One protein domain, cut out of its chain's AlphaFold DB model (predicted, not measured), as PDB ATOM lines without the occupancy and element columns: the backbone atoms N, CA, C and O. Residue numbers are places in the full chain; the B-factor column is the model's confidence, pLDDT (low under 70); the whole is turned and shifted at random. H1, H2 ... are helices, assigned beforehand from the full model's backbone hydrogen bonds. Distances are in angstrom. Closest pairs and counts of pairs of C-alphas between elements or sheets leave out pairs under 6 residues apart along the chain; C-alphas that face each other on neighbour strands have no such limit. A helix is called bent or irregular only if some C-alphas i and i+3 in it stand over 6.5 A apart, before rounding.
ATOM      1  N   PRO A  93      49.177  -3.360  54.732       88.12
ATOM      2  CA  PRO A  93      48.268  -2.347  54.192       88.12
ATOM      3  C   PRO A  93      47.991  -1.204  55.179       88.12
ATOM      4  O   PRO A  93      47.947  -0.043  54.772       88.12
ATOM      5  N   ASP A  94      47.888  -1.506  56.475       88.88
ATOM      6  CA  ASP A  94      47.568  -0.514  57.509       88.88
ATOM      7  C   ASP A  94      48.688   0.524  57.658       88.88
ATOM      8  O   ASP A  94      48.441   1.729  57.590       88.88
ATOM      9  N   VAL A  95      49.944   0.062  57.732       86.12
ATOM     10  CA  VAL A  95      51.139   0.923  57.808       86.12
ATOM     11  C   VAL A  95      51.252   1.809  56.567       86.12
ATOM     12  O   VAL A  95      51.580   2.991  56.670       86.12
ATOM     13  N   HIS A  96      50.956   1.257  55.387       81.56
ATOM     14  CA  HIS A  96      50.941   2.030  54.150       81.56
ATOM     15  C   HIS A  96      49.853   3.113  54.176       81.56
ATOM     16  O   HIS A  96      50.136   4.261  53.839       81.56
ATOM     17  N   SER A  97      48.640   2.777  54.625       82.88
ATOM     18  CA  SER A  97      47.520   3.721  54.707       82.88
ATOM     19  C   SER A  97      47.806   4.892  55.657       82.88
ATOM     20  O   SER A  97      47.575   6.049  55.302       82.88
ATOM     21  N   GLU A  98      48.396   4.621  56.824       85.69
ATOM     22  CA  GLU A  98      48.730   5.645  57.813       85.69
ATOM     23  C   GLU A  98      49.906   6.519  57.354       85.69
ATOM     24  O   GLU A  98      49.884   7.740  57.533       85.69
ATOM     25  N   ALA A  99      50.916   5.921  56.713       82.94
ATOM     26  CA  ALA A  99      52.033   6.657  56.126       82.94
ATOM     27  C   ALA A  99      51.566   7.592  55.000       82.94
ATOM     28  O   ALA A  99      51.982   8.750  54.957       82.94
ATOM     29  N   VAL A 100      50.663   7.121  54.129       80.69
ATOM     30  CA  VAL A 100      50.031   7.949  53.093       80.69
ATOM     31  C   VAL A 100      49.229   9.078  53.736       80.69
ATOM     32  O   VAL A 100      49.416  10.224  53.338       80.69
ATOM     33  N   ARG A 101      48.429   8.799  54.775       83.25
ATOM     34  CA  ARG A 101      47.654   9.821  55.499       83.25
ATOM     35  C   ARG A 101      48.549  10.920  56.080       83.25
ATOM     36  O   ARG A 101      48.349  12.096  55.775       83.25
ATOM     37  N   LYS A 102      49.586  10.547  56.838       85.44
ATOM     38  CA  LYS A 102      50.565  11.491  57.416       85.44
ATOM     39  C   LYS A 102      51.281  12.301  56.337       85.44
ATOM     40  O   LYS A 102      51.512  13.496  56.506       85.44
ATOM     41  N   TYR A 103      51.627  11.663  55.219       79.38
ATOM     42  CA  TYR A 103      52.251  12.344  54.089       79.38
ATOM     43  C   TYR A 103      51.300  13.355  53.440       79.38
ATOM     44  O   TYR A 103      51.729  14.470  53.153       79.38
ATOM     45  N   THR A 104      50.022  13.009  53.253       79.06
ATOM     46  CA  THR A 104      49.010  13.914  52.687       79.06
ATOM     47  C   THR A 104      48.662  15.079  53.610       79.06
ATOM     48  O   THR A 104      48.491  16.189  53.121       79.06
ATOM     49  N   GLU A 105      48.616  14.863  54.928       82.88
ATOM     50  CA  GLU A 105      48.388  15.925  55.920       82.88
ATOM     51  C   GLU A 105      49.561  16.915  55.963       82.88
ATOM     52  O   GLU A 105      49.358  18.124  56.020       82.88
ATOM     53  N   LYS A 106      50.801  16.410  55.889       85.88
ATOM     54  CA  LYS A 106      52.018  17.236  55.906       85.88
ATOM     55  C   LYS A 106      52.309  17.914  54.564       85.88
ATOM     56  O   LYS A 106      53.006  18.924  54.534       85.88
ATOM     57  N   ASN A 107      51.798  17.359  53.464       77.38
ATOM     58  CA  ASN A 107      52.012  17.854  52.105       77.38
ATOM     59  C   ASN A 107      50.668  18.028  51.370       77.38
ATOM     60  O   ASN A 107      50.382  17.287  50.421       77.38
ATOM     61  N   PRO A 108      49.843  19.010  51.779       73.38
ATOM     62  CA  PRO A 108      48.506  19.220  51.217       73.38
ATOM     63  C   PRO A 108      48.526  19.592  49.725       73.38
ATOM     64  O   PRO A 108      47.548  19.358  49.014       73.38
ATOM     65  N   ASP A 109      49.641  20.134  49.226       76.12
ATOM     66  CA  ASP A 109      49.775  20.593  47.840       76.12
ATOM     67  C   ASP A 109      50.277  19.500  46.878       76.12
ATOM     68  O   ASP A 109      49.974  19.544  45.685       76.12
ATOM     69  N   VAL A 110      50.982  18.473  47.375       69.88
ATOM     70  CA  VAL A 110      51.624  17.435  46.536       69.88
ATOM     71  C   VAL A 110      50.594  16.583  45.789       69.88
ATOM     72  O   VAL A 110      50.833  16.166  44.658       69.88
ATOM     73  N   ASN A 111      49.419  16.378  46.388       64.88
ATOM     74  CA  ASN A 111      48.309  15.660  45.759       64.88
ATOM     75  C   ASN A 111      47.225  16.576  45.182       64.88
ATOM     76  O   ASN A 111      46.324  16.074  44.511       64.88
ATOM     77  N   ARG A 112      47.303  17.900  45.382       70.00
ATOM     78  CA  ARG A 112      46.263  18.831  44.922       70.00
ATOM     79  C   ARG A 112      46.120  18.792  43.402       70.00
ATOM     80  O   ARG A 112      45.027  18.539  42.913       70.00
ATOM     81  N   ALA A 113      47.222  18.896  42.659       69.44
ATOM     82  CA  ALA A 113      47.197  18.864  41.194       69.44
ATOM     83  C   ALA A 113      46.728  17.510  40.616       69.44
ATOM     84  O   ALA A 113      46.078  17.465  39.573       69.44
ATOM     85  N   ALA A 114      47.044  16.391  41.277       65.56
ATOM     86  CA  ALA A 114      46.600  15.060  40.853       65.56
ATOM     87  C   ALA A 114      45.098  14.850  41.118       65.56
ATOM     88  O   ALA A 114      44.379  14.351  40.250       65.56
ATOM     89  N   VAL A 115      44.612  15.294  42.281       67.56
ATOM     90  CA  VAL A 115      43.187  15.290  42.635       67.56
ATOM     91  C   VAL A 115      42.403  16.253  41.743       67.56
ATOM     92  O   VAL A 115      41.342  15.881  41.260       67.56
ATOM     93  N   GLU A 116      42.919  17.443  41.440       66.44
ATOM     94  CA  GLU A 116      42.319  18.390  40.487       66.44
ATOM     95  C   GLU A 116      42.201  17.792  39.082       66.44
ATOM     96  O   GLU A 116      41.154  17.895  38.449       66.44
ATOM     97  N   ARG A 117      43.233  17.091  38.595       67.06
ATOM     98  CA  ARG A 117      43.156  16.371  37.311       67.06
ATOM     99  C   ARG A 117      42.096  15.271  37.334       67.06
ATOM    100  O   ARG A 117      41.338  15.150  36.377       67.06
ATOM    101  N   TYR A 118      42.024  14.486  38.411       63.31
ATOM    102  CA  TYR A 118      41.055  13.395  38.533       63.31
ATOM    103  C   TYR A 118      39.617  13.907  38.690       63.31
ATOM    104  O   TYR A 118      38.711  13.415  38.029       63.31
ATOM    105  N   THR A 119      39.405  14.933  39.511       61.44
ATOM    106  CA  THR A 119      38.102  15.594  39.697       61.44
ATOM    107  C   THR A 119      37.640  16.317  38.433       61.44
ATOM    108  O   THR A 119      36.454  16.277  38.128       61.44
ATOM    109  N   LYS A 120      38.554  16.901  37.649       65.69
ATOM    110  CA  LYS A 120      38.247  17.476  36.330       65.69
ATOM    111  C   LYS A 120      37.924  16.405  35.278       65.69
ATOM    112  O   LYS A 120      37.089  16.644  34.414       65.69
ATOM    113  N   ALA A 121      38.563  15.235  35.345       68.31
ATOM    114  CA  ALA A 121      38.314  14.112  34.434       68.31
ATOM    115  C   ALA A 121      37.058  13.292  34.793       68.31
ATOM    116  O   ALA A 121      36.415  12.733  33.908       68.31
ATOM    117  N   ALA A 122      36.699  13.221  36.076       66.94
ATOM    118  CA  ALA A 122      35.520  12.532  36.592       66.94
ATOM    119  C   ALA A 122      34.881  13.383  37.706       66.94
ATOM    120  O   ALA A 122      35.181  13.183  38.891       66.94
ATOM    121  N   PRO A 123      34.001  14.342  37.360       68.56
ATOM    122  CA  PRO A 123      33.455  15.319  38.299       68.56
ATOM    123  C   PRO A 123      32.333  14.717  39.155       68.56
ATOM    124  O   PRO A 123      31.209  15.210  39.212       68.56
ATOM    125  N   ASN A 124      32.638  13.641  39.883       75.81
ATOM    126  CA  ASN A 124      31.697  12.950  40.766       75.81
ATOM    127  C   ASN A 124      31.135  13.882  41.854       75.81
ATOM    128  O   ASN A 124      30.001  13.706  42.293       75.81
ATOM    129  N   GLY A 125      31.917  14.874  42.297       80.75
ATOM    130  CA  GLY A 125      31.476  15.877  43.268       80.75
ATOM    131  C   GLY A 125      30.460  16.861  42.689       80.75
ATOM    132  O   GLY A 125      29.460  17.165  43.334       80.75
ATOM    133  N   GLU A 126      30.675  17.313  41.456       83.69
ATOM    134  CA  GLU A 126      29.762  18.225  40.764       83.69
ATOM    135  C   GLU A 126      28.466  17.519  40.356       83.69
ATOM    136  O   GLU A 126      27.384  18.048  40.591       83.69
ATOM    137  N   LEU A 127      28.557  16.275  39.871       87.38
ATOM    138  CA  LEU A 127      27.393  15.435  39.581       87.38
ATOM    139  C   LEU A 127      26.517  15.225  40.820       87.38
ATOM    140  O   LEU A 127      25.297  15.292  40.722       87.38
ATOM    141  N   LYS A 128      27.118  15.022  42.000       88.81
ATOM    142  CA  LYS A 128      26.367  14.915  43.262       88.81
ATOM    143  C   LYS A 128      25.695  16.231  43.648       88.81
ATOM    144  O   LYS A 128      24.545  16.198  44.072       88.81
ATOM    145  N   ARG A 129      26.373  17.371  43.473       89.62
ATOM    146  CA  ARG A 129      25.788  18.704  43.715       89.62
ATOM    147  C   ARG A 129      24.608  18.977  42.779       89.62
ATOM    148  O   ARG A 129      23.544  19.386  43.234       89.62
ATOM    149  N   LYS A 130      24.757  18.670  41.490       92.50
ATOM    150  CA  LYS A 130      23.673  18.794  40.507       92.50
ATOM    151  C   LYS A 130      22.539  17.811  40.773       92.50
ATOM    152  O   LYS A 130      21.378  18.181  40.652       92.50
ATOM    153  N   LEU A 131      22.847  16.592  41.215       91.88
ATOM    154  CA  LEU A 131      21.829  15.644  41.657       91.88
ATOM    155  C   LEU A 131      21.029  16.210  42.832       91.88
ATOM    156  O   LEU A 131      19.812  16.109  42.811       91.88
ATOM    157  N   THR A 132      21.672  16.822  43.833       91.56
ATOM    158  CA  THR A 132      20.946  17.446  44.954       91.56
ATOM    159  C   THR A 132      20.116  18.655  44.533       91.56
ATOM    160  O   THR A 132      19.060  18.871  45.109       91.56
ATOM    161  N   GLU A 133      20.560  19.403  43.523       95.00
ATOM    162  CA  GLU A 133      19.831  20.550  42.964       95.00
ATOM    163  C   GLU A 133      18.587  20.116  42.169       95.00
ATOM    164  O   GLU A 133      17.533  20.730  42.286       95.00
ATOM    165  N   ILE A 134      18.689  19.035  41.384       94.31
ATOM    166  CA  ILE A 134      17.607  18.537  40.513       94.31
ATOM    167  C   ILE A 134      16.634  17.625  41.273       94.31
ATOM    168  O   ILE A 134      15.461  17.510  40.913       94.31
ATOM    169  N   LYS A 135      17.110  16.918  42.305       92.38
ATOM    170  CA  LYS A 135      16.315  15.916  43.017       92.38
ATOM    171  C   LYS A 135      15.198  16.579  43.819       92.38
ATOM    172  O   LYS A 135      15.438  17.203  44.847       92.38
ATOM    173  N   LEU A 136      13.964  16.328  43.397       92.69
ATOM    174  CA  LEU A 136      12.770  16.756  44.117       92.69
ATOM    175  C   LEU A 136      12.510  15.842  45.335       92.69
ATOM    176  O   LEU A 136      12.533  14.612  45.184       92.69
TER     177      LEU A 136
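Overview. This is residues 93 to 136 of the 400 residues of the protein "Hypothetical protein" of Timema genevievae (UniProt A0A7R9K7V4). Three separate helices are strung one after another along an open, bow-like chain with no core: H1 makes one arm, H2 lies across the bottom of the bow, and H3 carries the chain on to the far end. No helix touches another, and the length comes from this stretched-out path. The printed part has 44 residues with three named helices, in the order H1, H2, H3, and no named strand; the class is all helix. The whole is extended, with a radius of gyration of the C-alphas of 14.9 A, and the C-alphas span 43 by 22 by 15 A along their three main axes.

Arrangement. Along the printed part, H1, residues 93 to 106, comes first, and its residues 93 to 102 stand free. A tight link of 5 residues leads to H2, residues 112 to 121, yet H1 and H2 are apart, with no C-alpha of the one within 8 A of the other. A tight link of 2 residues joins H2 to H3, residues 124 to 134. H2 and H3 are close but not clearly touching, with 1 pair of C-alphas within 8 A; their closest C-alphas, those of Thr 119 and Gly 125, are 7.5 A apart. Their lines stand at a steep tilt of 54 degrees and run the same way, and their centres are 17.5 A apart. H1 and H3 are apart. Residues 105 to 110 and 113 to 136 also stand free. In H1, H2 and H3, every O i to N i+4 pair of the backbone is within hydrogen-bond range.

Along the chain. H1, from Pro 93 to Lys 106, is the longest helix by residues, and measures 20.0 A from first to last C-alpha. It begins at C-alpha 93, at (48.268, -2.347, 54.192). H2, from Arg 112 to Ala 121, measures 14.0 A from first to last C-alpha and begins at C-alpha 112, at (46.263, 18.831, 44.922). H3, from Asn 124 to Ile 134, measures 15.2 A and ends at C-alpha 134, at (17.607, 18.537, 40.513). No helix is bent or irregular.

Size, cuts and confidence. The outline is elongated. The two C-alphas farthest apart, those of Val 95 and Leu 136, are 43.7 A apart, and the first and last printed C-alphas, those of Pro 93 and Leu 136, are 41.6 A apart. The printed part has no cut, and neither link between helices is long. The mean pLDDT of the printed part is 79.3. Residues 110 to 111 and 113 to 123 are under 70; the mean pLDDT is 84 for H1, 66 for H2 and 88 for H3.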